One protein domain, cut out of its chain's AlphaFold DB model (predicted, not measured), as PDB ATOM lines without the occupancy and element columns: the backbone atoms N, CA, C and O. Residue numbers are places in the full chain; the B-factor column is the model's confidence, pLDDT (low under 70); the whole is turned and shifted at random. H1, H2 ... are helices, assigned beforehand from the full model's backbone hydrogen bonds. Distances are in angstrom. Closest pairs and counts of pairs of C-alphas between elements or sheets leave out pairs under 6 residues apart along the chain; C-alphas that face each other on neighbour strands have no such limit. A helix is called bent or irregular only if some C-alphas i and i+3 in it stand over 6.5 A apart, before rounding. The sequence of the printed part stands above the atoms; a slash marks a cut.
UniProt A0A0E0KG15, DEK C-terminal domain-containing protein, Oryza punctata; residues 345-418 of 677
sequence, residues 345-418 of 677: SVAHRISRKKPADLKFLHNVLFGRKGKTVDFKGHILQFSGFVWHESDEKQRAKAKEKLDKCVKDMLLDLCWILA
ATOM      1  N   SER A 345      23.561 -25.009 -35.949       90.81
ATOM      2  CA  SER A 345      23.113 -23.759 -36.586       90.81
ATOM      3  C   SER A 345      22.710 -22.694 -35.559       90.81
ATOM      4  O   SER A 345      23.118 -21.536 -35.668       90.81
ATOM      5  N   VAL A 346      21.951 -23.085 -34.533       91.44
ATOM      6  CA  VAL A 346      21.447 -22.181 -33.487       91.44
ATOM      7  C   VAL A 346      22.574 -21.813 -32.525       91.44
ATOM      8  O   VAL A 346      22.806 -20.626 -32.288       91.44
ATOM      9  N   ALA A 347      23.365 -22.795 -32.080       93.00
ATOM     10  CA  ALA A 347      24.539 -22.570 -31.245       93.00
ATOM     11  C   ALA A 347      25.526 -21.576 -31.885       93.00
ATOM     12  O   ALA A 347      25.983 -20.633 -31.235       93.00
ATOM     13  N   HIS A 348      25.803 -21.718 -33.185       92.62
ATOM     14  CA  HIS A 348      26.684 -20.817 -33.931       92.62
ATOM     15  C   HIS A 348      26.125 -19.386 -34.045       92.62
ATOM     16  O   HIS A 348      26.881 -18.418 -33.941       92.62
ATOM     17  N   ARG A 349      24.804 -19.232 -34.219       90.75
ATOM     18  CA  ARG A 349      24.129 -17.924 -34.350       90.75
ATOM     19  C   ARG A 349      24.027 -17.193 -33.014       90.75
ATOM     20  O   ARG A 349      24.388 -16.020 -32.958       90.75
ATOM     21  N   ILE A 350      23.659 -17.891 -31.935       91.94
ATOM     22  CA  ILE A 350      23.745 -17.378 -30.556       91.94
ATOM     23  C   ILE A 350      25.190 -16.976 -30.242       91.94
ATOM     24  O   ILE A 350      25.437 -15.895 -29.712       91.94
ATOM     25  N   SER A 351      26.170 -17.805 -30.622       91.06
ATOM     26  CA  SER A 351      27.580 -17.551 -30.319       91.06
ATOM     27  C   SER A 351      28.143 -16.288 -30.984       91.06
ATOM     28  O   SER A 351      29.039 -15.665 -30.411       91.06
ATOM     29  N   ARG A 352      27.609 -15.888 -32.149       90.50
ATOM     30  CA  ARG A 352      28.030 -14.700 -32.916       90.50
ATOM     31  C   ARG A 352      27.219 -13.427 -32.640       90.50
ATOM     32  O   ARG A 352      27.572 -12.375 -33.168       90.50
ATOM     33  N   LYS A 353      26.137 -13.498 -31.862       90.25
ATOM     34  CA  LYS A 353      25.280 -12.343 -31.545       90.25
ATOM     35  C   LYS A 353      25.823 -11.503 -30.394       90.25
ATOM     36  O   LYS A 353      26.603 -11.983 -29.572       90.25
ATOM     37  N   LYS A 354      25.403 -10.234 -30.326       89.75
ATOM     38  CA  LYS A 354      25.816  -9.344 -29.237       89.75
ATOM     39  C   LYS A 354      25.080  -9.756 -27.957       89.75
ATOM     40  O   LYS A 354      23.903 -10.118 -28.016       89.75
ATOM     41  N   PRO A 355      25.704  -9.644 -26.771       84.31
ATOM     42  CA  PRO A 355      25.026  -9.965 -25.519       84.31
ATOM     43  C   PRO A 355      23.907  -8.963 -25.173       84.31
ATOM     44  O   PRO A 355      23.089  -9.249 -24.306       84.31
ATOM     45  N   ALA A 356      23.833  -7.816 -25.862       86.81
ATOM     46  CA  ALA A 356      22.679  -6.916 -25.823       86.81
ATOM     47  C   ALA A 356      21.427  -7.576 -26.431       86.81
ATOM     48  O   ALA A 356      20.386  -7.613 -25.786       86.81
ATOM     49  N   ASP A 357      21.555  -8.172 -27.617       86.62
ATOM     50  CA  ASP A 357      20.492  -8.908 -28.312       86.62
ATOM     51  C   ASP A 357      20.038 -10.113 -27.457       86.62
ATOM     52  O   ASP A 357      18.849 -10.345 -27.229       86.62
ATOM     53  N   LEU A 358      21.009 -10.839 -26.888       88.06
ATOM     54  CA  LEU A 358      20.765 -11.986 -26.005       88.06
ATOM     55  C   LEU A 358      20.152 -11.603 -24.645       88.06
ATOM     56  O   LEU A 358      19.487 -12.437 -24.034       88.06
ATOM     57  N   LYS A 359      20.315 -10.360 -24.169       89.00
ATOM     58  CA  LYS A 359      19.727  -9.874 -22.903       89.00
ATOM     59  C   LYS A 359      18.203  -9.956 -22.912       89.00
ATOM     60  O   LYS A 359      17.605 -10.289 -21.889       89.00
ATOM     61  N   PHE A 360      17.580  -9.648 -24.051       88.25
ATOM     62  CA  PHE A 360      16.133  -9.764 -24.197       88.25
ATOM     63  C   PHE A 360      15.703 -11.234 -24.195       88.25
ATOM     64  O   PHE A 360      14.848 -11.612 -23.398       88.25
ATOM     65  N   LEU A 361      16.360 -12.078 -25.001       89.19
ATOM     66  CA  LEU A 361      16.070 -13.513 -25.060       89.19
ATOM     67  C   LEU A 361      16.228 -14.185 -23.685       89.19
ATOM     68  O   LEU A 361      15.316 -14.873 -23.244       89.19
ATOM     69  N   HIS A 362      17.309 -13.910 -22.949       89.31
ATOM     70  CA  HIS A 362      17.498 -14.408 -21.581       89.31
ATOM     71  C   HIS A 362      16.349 -13.994 -20.644       89.31
ATOM     72  O   HIS A 362      15.855 -14.800 -19.858       89.31
ATOM     73  N   ASN A 363      15.903 -12.737 -20.728       89.19
ATOM     74  CA  ASN A 363      14.801 -12.222 -19.916       89.19
ATOM     75  C   ASN A 363      13.440 -12.851 -20.289       89.19
ATOM     76  O   ASN A 363      12.575 -12.936 -19.422       89.19
ATOM     77  N   VAL A 364      13.242 -13.289 -21.539       89.12
ATOM     78  CA  VAL A 364      12.039 -14.031 -21.968       89.12
ATOM     79  C   VAL A 364      12.095 -15.498 -21.539       89.12
ATOM     80  O   VAL A 364      11.121 -15.991 -20.982       89.12
ATOM     81  N   LEU A 365      13.222 -16.187 -21.759       87.62
ATOM     82  CA  LEU A 365      13.356 -17.622 -21.471       87.62
ATOM     83  C   LEU A 365      13.382 -17.947 -19.972       87.62
ATOM     84  O   LEU A 365      12.925 -19.010 -19.575       87.62
ATOM     85  N   PHE A 366      13.916 -17.046 -19.142       85.62
ATOM     86  CA  PHE A 366      14.167 -17.326 -17.723       85.62
ATOM     87  C   PHE A 366      13.454 -16.373 -16.758       85.62
ATOM     88  O   PHE A 366      13.688 -16.439 -15.552       85.62
ATOM     89  N   GLY A 367      12.672 -15.407 -17.261       84.31
ATOM     90  CA  GLY A 367      11.978 -14.380 -16.461       84.31
ATOM     91  C   GLY A 367      12.886 -13.450 -15.632       84.31
ATOM     92  O   GLY A 367      12.402 -12.536 -14.961       84.31
ATOM     93  N   ARG A 368      14.207 -13.671 -15.662       80.50
ATOM     94  CA  ARG A 368      15.221 -13.074 -14.786       80.50
ATOM     95  C   ARG A 368      16.290 -12.359 -15.614       80.50
ATOM     96  O   ARG A 368      16.709 -12.818 -16.679       80.50
ATOM     97  N   LYS A 369      16.791 -11.239 -15.092       78.88
ATOM     98  CA  LYS A 369      17.894 -10.470 -15.690       78.88
ATOM     99  C   LYS A 369      19.228 -11.027 -15.174       78.88
ATOM    100  O   LYS A 369      19.675 -10.634 -14.102       78.88
ATOM    101  N   GLY A 370      19.819 -11.969 -15.913       79.56
ATOM    102  CA  GLY A 370      21.145 -12.533 -15.615       79.56
ATOM    103  C   GLY A 370      22.304 -11.553 -15.863       79.56
ATOM    104  O   GLY A 370      22.086 -10.397 -16.240       79.56
ATOM    105  N   LYS A 371      23.548 -12.019 -15.685       84.62
ATOM    106  CA  LYS A 371      24.753 -11.244 -16.026       84.62
ATOM    107  C   LYS A 371      25.089 -11.402 -17.512       84.62
ATOM    108  O   LYS A 371      24.837 -12.440 -18.116       84.62
ATOM    109  N   THR A 372      25.739 -10.385 -18.077       83.69
ATOM    110  CA  THR A 372      26.105 -10.302 -19.504       83.69
ATOM    111  C   THR A 372      26.971 -11.466 -19.999       83.69
ATOM    112  O   THR A 372      26.829 -11.884 -21.145       83.69
ATOM    113  N   VAL A 373      27.858 -11.982 -19.141       86.06
ATOM    114  CA  VAL A 373      28.732 -13.133 -19.432       86.06
ATOM    115  C   VAL A 373      27.904 -14.416 -19.542       86.06
ATOM    116  O   VAL A 373      28.045 -15.180 -20.497       86.06
ATOM    117  N   ASP A 374      26.990 -14.607 -18.594       86.19
ATOM    118  CA  ASP A 374      26.258 -15.855 -18.405       86.19
ATOM    119  C   ASP A 374      25.144 -16.049 -19.452       86.19
ATOM    120  O   ASP A 374      24.811 -17.186 -19.778       86.19
ATOM    121  N   PHE A 375      24.607 -14.965 -20.045       89.88
ATOM    122  CA  PHE A 375      23.528 -15.019 -21.054       89.88
ATOM    123  C   PHE A 375      23.769 -16.073 -22.140       89.88
ATOM    124  O   PHE A 375      22.880 -16.858 -22.459       89.88
ATOM    125  N   LYS A 376      24.978 -16.087 -22.711       90.69
ATOM    126  CA  LYS A 376      25.347 -16.997 -23.797       90.69
ATOM    127  C   LYS A 376      25.421 -18.447 -23.313       90.69
ATOM    128  O   LYS A 376      24.969 -19.328 -24.032       90.69
ATOM    129  N   GLY A 377      25.918 -18.690 -22.099       89.94
ATOM    130  CA  GLY A 377      25.917 -20.018 -21.480       89.94
ATOM    131  C   GLY A 377      24.499 -20.521 -21.208       89.94
ATOM    132  O   GLY A 377      24.128 -21.589 -21.688       89.94
ATOM    133  N   HIS A 378      23.681 -19.717 -20.524       89.81
ATOM    134  CA  HIS A 378      22.323 -20.107 -20.141       89.81
ATOM    135  C   HIS A 378      21.413 -20.348 -21.355       89.81
ATOM    136  O   HIS A 378      20.714 -21.354 -21.407       89.81
ATOM    137  N   ILE A 379      21.443 -19.471 -22.369       91.25
ATOM    138  CA  ILE A 379      20.622 -19.654 -23.579       91.25
ATOM    139  C   ILE A 379      21.074 -20.900 -24.361       91.25
ATOM    140  O   ILE A 379      20.230 -21.607 -24.896       91.25
ATOM    141  N   LEU A 380      22.373 -21.223 -24.400       91.38
ATOM    142  CA  LEU A 380      22.850 -22.470 -25.013       91.38
ATOM    143  C   LEU A 380      22.445 -23.716 -24.203       91.38
ATOM    144  O   LEU A 380      22.176 -24.761 -24.783       91.38
ATOM    145  N   GLN A 381      22.365 -23.622 -22.877       90.88
ATOM    146  CA  GLN A 381      21.890 -24.713 -22.016       90.88
ATOM    147  C   GLN A 381      20.362 -24.902 -22.045       90.88
ATOM    148  O   GLN A 381      19.884 -25.949 -21.618       90.88
ATOM    149  N   PHE A 382      19.599 -23.924 -22.548       91.94
ATOM    150  CA  PHE A 382      18.136 -23.966 -22.584       91.94
ATOM    151  C   PHE A 382      17.614 -25.149 -23.405       91.94
ATOM    152  O   PHE A 382      17.902 -25.245 -24.596       91.94
ATOM    153  N   SER A 383      16.804 -26.002 -22.769       88.25
ATOM    154  CA  SER A 383      16.213 -27.225 -23.342       88.25
ATOM    155  C   SER A 383      14.702 -27.096 -23.592       88.25
ATOM    156  O   SER A 383      13.970 -28.079 -23.621       88.25
ATOM    157  N   GLY A 384      14.201 -25.867 -23.738       87.44
ATOM    158  CA  GLY A 384      12.769 -25.572 -23.655       87.44
ATOM    159  C   GLY A 384      12.341 -25.201 -22.234       87.44
ATOM    160  O   GLY A 384      13.114 -25.321 -21.285       87.44
ATOM    161  N   PHE A 385      11.102 -24.732 -22.098       83.88
ATOM    162  CA  PHE A 385      10.501 -24.432 -20.799       83.88
ATOM    163  C   PHE A 385      10.049 -25.725 -20.105       83.88
ATOM    164  O   PHE A 385       9.509 -26.621 -20.759       83.88
ATOM    165  N   VAL A 386      10.224 -25.794 -18.785       82.44
ATOM    166  CA  VAL A 386       9.487 -26.728 -17.927       82.44
ATOM    167  C   VAL A 386       8.168 -26.039 -17.573       82.44
ATOM    168  O   VAL A 386       8.150 -25.099 -16.784       82.44
ATOM    169  N   TRP A 387       7.074 -26.436 -18.222       80.62
ATOM    170  CA  TRP A 387       5.736 -25.975 -17.851       80.62
ATOM    171  C   TRP A 387       5.117 -26.993 -16.893       80.62
ATOM    172  O   TRP A 387       4.837 -28.115 -17.304       80.62
ATOM    173  N   HIS A 388       4.884 -26.590 -15.648       75.88
ATOM    174  CA  HIS A 388       3.907 -27.235 -14.769       75.88
ATOM    175  C   HIS A 388       2.524 -26.614 -15.035       75.88
ATOM    176  O   HIS A 388       2.450 -25.451 -15.435       75.88
ATOM    177  N   GLU A 389       1.416 -27.320 -14.792       66.50
ATOM    178  CA  GLU A 389       0.059 -26.785 -15.033       66.50
ATOM    179  C   GLU A 389      -0.238 -25.524 -14.191       66.50
ATOM    180  O   GLU A 389      -1.002 -24.646 -14.597       66.50
ATOM    181  N   SER A 390       0.427 -25.375 -13.043       54.81
ATOM    182  CA  SER A 390       0.401 -24.174 -12.195       54.81
ATOM    183  C   SER A 390       1.080 -22.943 -12.828       54.81
ATOM    184  O   SER A 390       0.774 -21.803 -12.455       54.81
ATOM    185  N   ASP A 391       1.965 -23.150 -13.807       73.44
ATOM    186  CA  ASP A 391       2.819 -22.138 -14.435       73.44
ATOM    187  C   ASP A 391       2.277 -21.574 -15.757       73.44
ATOM    188  O   ASP A 391       2.966 -20.827 -16.460       73.44
ATOM    189  N   GLU A 392       0.990 -21.770 -16.050       80.56
ATOM    190  CA  GLU A 392       0.288 -21.026 -17.110       80.56
ATOM    191  C   GLU A 392       0.410 -19.493 -16.896       80.56
ATOM    192  O   GLU A 392       0.478 -18.714 -17.845       80.56
ATOM    193  N   LYS A 393       0.604 -19.037 -15.645       80.75
ATOM    194  CA  LYS A 393       0.982 -17.647 -15.316       80.75
ATOM    195  C   LYS A 393       2.356 -17.238 -15.866       80.75
ATOM    196  O   LYS A 393       2.537 -16.070 -16.210       80.75
ATOM    197  N   GLN A 394       3.338 -18.140 -15.918       79.06
ATOM    198  CA  GLN A 394       4.634 -17.885 -16.555       79.06
ATOM    199  C   GLN A 394       4.525 -17.959 -18.079       79.06
ATOM    200  O   GLN A 394       5.081 -17.093 -18.754       79.06
ATOM    201  N   ARG A 395       3.732 -18.889 -18.622       78.44
ATOM    202  CA  ARG A 395       3.439 -18.972 -20.062       78.44
ATOM    203  C   ARG A 395       2.773 -17.699 -20.586       78.44
ATOM    204  O   ARG A 395       3.248 -17.115 -21.561       78.44
ATOM    205  N   ALA A 396       1.760 -17.200 -19.878       85.88
ATOM    206  CA  ALA A 396       1.107 -15.927 -20.163       85.88
ATOM    207  C   ALA A 396       2.084 -14.739 -20.089       85.88
ATOM    208  O   ALA A 396       2.082 -13.897 -20.985       85.88
ATOM    209  N   LYS A 397       2.972 -14.683 -19.084       84.44
ATOM    210  CA  LYS A 397       4.011 -13.635 -18.975       84.44
ATOM    211  C   LYS A 397       5.049 -13.712 -20.096       84.44
ATOM    212  O   LYS A 397       5.452 -12.672 -20.611       84.44
ATOM    213  N   ALA A 398       5.488 -14.911 -20.481       86.31
ATOM    214  CA  ALA A 398       6.432 -15.115 -21.580       86.31
ATOM    215  C   ALA A 398       5.811 -14.686 -22.918       86.31
ATOM    216  O   ALA A 398       6.437 -13.936 -23.669       86.31
ATOM    217  N   LYS A 399       4.545 -15.061 -23.161       86.44
ATOM    218  CA  LYS A 399       3.757 -14.569 -24.297       86.44
ATOM    219  C   LYS A 399       3.622 -13.043 -24.266       86.44
ATOM    220  O   LYS A 399       3.973 -12.393 -25.235       86.44
ATOM    221  N   GLU A 400       3.249 -12.454 -23.131       89.94
ATOM    222  CA  GLU A 400       3.128 -10.998 -22.954       89.94
ATOM    223  C   GLU A 400       4.463 -10.251 -23.163       89.94
ATOM    224  O   GLU A 400       4.454  -9.070 -23.513       89.94
ATOM    225  N   LYS A 401       5.627 -10.905 -23.007       86.12
ATOM    226  CA  LYS A 401       6.924 -10.323 -23.408       86.12
ATOM    227  C   LYS A 401       7.193 -10.470 -24.907       86.12
ATOM    228  O   LYS A 401       7.786  -9.565 -25.487       86.12
ATOM    229  N   LEU A 402       6.751 -11.561 -25.532       88.06
ATOM    230  CA  LEU A 402       6.856 -11.773 -26.980       88.06
ATOM    231  C   LEU A 402       5.913 -10.849 -27.768       88.06
ATOM    232  O   LEU A 402       6.367 -10.196 -28.702       88.06
ATOM    233  N   ASP A 403       4.666 -10.687 -27.326       89.44
ATOM    234  CA  ASP A 403       3.683  -9.751 -27.895       89.44
ATOM    235  C   ASP A 403       4.153  -8.282 -27.770       89.44
ATOM    236  O   ASP A 403       3.785  -7.429 -28.574       89.44
ATOM    237  N   LYS A 404       5.023  -7.985 -26.790       89.31
ATOM    238  CA  LYS A 404       5.685  -6.678 -26.602       89.31
ATOM    239  C   LYS A 404       7.026  -6.541 -27.341       89.31
ATOM    240  O   LYS A 404       7.736  -5.555 -27.131       89.31
ATOM    241  N   CYS A 405       7.396  -7.485 -28.210       85.81
ATOM    242  CA  CYS A 405       8.556  -7.319 -29.086       85.81
ATOM    243  C   CYS A 405       8.270  -6.297 -30.190       85.81
ATOM    244  O   CYS A 405       7.282  -6.400 -30.913       85.81
ATOM    245  N   VAL A 406       9.218  -5.390 -30.428       90.12
ATOM    246  CA  VAL A 406       9.295  -4.688 -31.717       90.12
ATOM    247  C   VAL A 406       9.515  -5.732 -32.816       90.12
ATOM    248  O   VAL A 406      10.315  -6.656 -32.645       90.12
ATOM    249  N   LYS A 407       8.821  -5.577 -33.950       88.06
ATOM    250  CA  LYS A 407       8.826  -6.524 -35.077       88.06
ATOM    251  C   LYS A 407      10.236  -6.914 -35.530       88.06
ATOM    252  O   LYS A 407      10.483  -8.088 -35.789       88.06
ATOM    253  N   ASP A 408      11.166  -5.963 -35.555       88.00
ATOM    254  CA  ASP A 408      12.558  -6.213 -35.938       88.00
ATOM    255  C   ASP A 408      13.300  -7.069 -34.909       88.00
ATOM    256  O   ASP A 408      13.978  -8.015 -35.298       88.00
ATOM    257  N   MET A 409      13.100  -6.833 -33.604       87.06
ATOM    258  CA  MET A 409      13.636  -7.716 -32.560       87.06
ATOM    259  C   MET A 409      13.055  -9.128 -32.679       87.06
ATOM    260  O   MET A 409      13.799 -10.095 -32.557       87.06
ATOM    261  N   LEU A 410      11.758  -9.271 -32.973       89.25
ATOM    262  CA  LEU A 410      11.135 -10.586 -33.167       89.25
ATOM    263  C   LEU A 410      11.696 -11.316 -34.401       89.25
ATOM    264  O   LEU A 410      11.998 -12.506 -34.325       89.25
ATOM    265  N   LEU A 411      11.897 -10.611 -35.520       88.88
ATOM    266  CA  LEU A 411      12.560 -11.155 -36.710       88.88
ATOM    267  C   LEU A 411      14.004 -11.578 -36.414       88.88
ATOM    268  O   LEU A 411      14.444 -12.630 -36.882       88.88
ATOM    269  N   ASP A 412      14.721 -10.797 -35.608       88.50
ATOM    270  CA  ASP A 412      16.084 -11.105 -35.188       88.50
ATOM    271  C   ASP A 412      16.122 -12.330 -34.254       88.50
ATOM    272  O   ASP A 412      16.961 -13.207 -34.432       88.50
ATOM    273  N   LEU A 413      15.164 -12.485 -33.330       88.75
ATOM    274  CA  LEU A 413      15.020 -13.689 -32.498       88.75
ATOM    275  C   LEU A 413      14.701 -14.938 -33.331       88.75
ATOM    276  O   LEU A 413      15.359 -15.965 -33.160       88.75
ATOM    277  N   CYS A 414      13.755 -14.849 -34.272       90.50
ATOM    278  CA  CYS A 414      13.462 -15.933 -35.214       90.50
ATOM    279  C   CYS A 414      14.703 -16.303 -36.039       90.50
ATOM    280  O   CYS A 414      14.989 -17.484 -36.239       90.50
ATOM    281  N   TRP A 415      15.503 -15.312 -36.452       91.44
ATOM    282  CA  TRP A 415      16.792 -15.558 -37.091       91.44
ATOM    283  C   TRP A 415      17.767 -16.275 -36.146       91.44
ATOM    284  O   TRP A 415      18.345 -17.280 -36.546       91.44
ATOM    285  N   ILE A 416      17.947 -15.826 -34.901       89.94
ATOM    286  CA  ILE A 416      18.876 -16.438 -33.930       89.94
ATOM    287  C   ILE A 416      18.528 -17.904 -33.664       89.94
ATOM    288  O   ILE A 416      19.401 -18.767 -33.745       89.94
ATOM    289  N   LEU A 417      17.249 -18.177 -33.404       89.31
ATOM    290  CA  LEU A 417      16.714 -19.505 -33.094       89.31
ATOM    291  C   LEU A 417      16.537 -20.396 -34.339       89.31
ATOM    292  O   LEU A 417      16.024 -21.504 -34.233       89.31
ATOM    293  N   ALA A 418      16.966 -19.926 -35.518       88.38
ATOM    294  CA  ALA A 418      16.824 -20.594 -36.814       88.38
ATOM    295  C   ALA A 418      15.378 -20.955 -37.219       88.38
ATOM    296  O   ALA A 418      15.183 -21.757 -38.133       88.38
TER     297      ALA A 418
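What this domain is: This is residues 345 to 418 of the 677 residues of the protein "DEK C-terminal domain-containing protein" of Oryza punctata (UniProt A0A0E0KG15). The longest helix, H4, reaches out as an arm from a loose cluster of four shorter helices, H1, H2, H3 and H5, and residues 388 to 393 at its far end stick out. In the cluster H2 lies nearest the middle; H1 and H3 run side by side in opposite ways, H2 crosses H3, and H5 comes back to H1, bringing the two ends of the printed part near each other. The printed part has 74 residues, with five named helices in the order H1, H2, H3, H4, H5 and no named strand, and its class is all helix. The whole is compact, with a radius of gyration of the C-alphas of 12.3 A, and the C-alphas span 36 by 26 by 22 A along their three main axes.

Where its parts are: Begin with the longest helix, H4, residues 389 to 402: find C-alpha 389 at (0.059, -26.785, -15.033), from where it runs 20.4 A to C-alpha 402 at (6.856, -11.773, -26.980). It is irregular: look at C-alphas 390 and 393, which are 7.3 A apart, where about 5 A is the distance in a regular helix. H2, residues 355 to 366, measures 15.3 A from first to last C-alpha; it is neither bent nor irregular, but only just, with C-alphas 357 and 360 at 6.1 A. H5, residues 407 to 416, is 14.2 A long and ends at C-alpha 416, (18.876, -16.438, -33.930). The two shortest are H1, residues 345 to 352, 10.9 A, which begins at C-alpha 345, (23.113, -23.759, -36.586), and H3, residues 374 to 381, 10.5 A.

How they stand to each other: Start at H4 and look at its residues 398 to 402, which alone touch H2, and there only its residues 364 to 365. The closest C-alphas are those of Val 364 and Ala 398, 5.7 A apart, and the two helices run opposite ways at a shallow tilt of 27 degrees. From H2 go on to H3: they touch, with the C-alphas of His 362 and Phe 375 closest at 6.1 A, and run the same way at a steep tilt of 55 degrees. H3 also touches H1, at a shallow tilt of 6 degrees, opposite ways; here the C-alphas of Ala 347 and Leu 380 are the closest, 6.5 A apart. H1 and H5 only just touch, with 3 pairs of C-alphas within 8 A, the closest being those of Arg 349 and Ile 416 at 5.5 A; their steep tilt is 67 degrees. H5 is close to H2 but not clearly touching, about perpendicular at 87 degrees, with the C-alphas of Leu 361 and Leu 413 closest at 7.5 A. H1 and H4 are apart, and so are H3 and H5, and H3 and H4. In the backbones of H1, H3 and H5 each O i to N i+4 pair is within hydrogen-bond range; in H2 it is 6 of 8 pairs and in H4 8 of 10.

The domain as a whole: The two C-alphas farthest apart are those of Arg 352 and Ser 390, at 35.8 A, while the first and last printed C-alphas, of Ser 345 and Ala 418, are 7.0 A apart. The printed part has no cut. The links from H1 to H2 and from H4 to H5 are tight, those from H2 to H3 and from H3 to H4 are short, and no link is long. The mean pLDDT of the printed part is 86.4; look for low confidence, under 70, at residues 389 to 390, which belong to the stretch 388 to 393 that stands free.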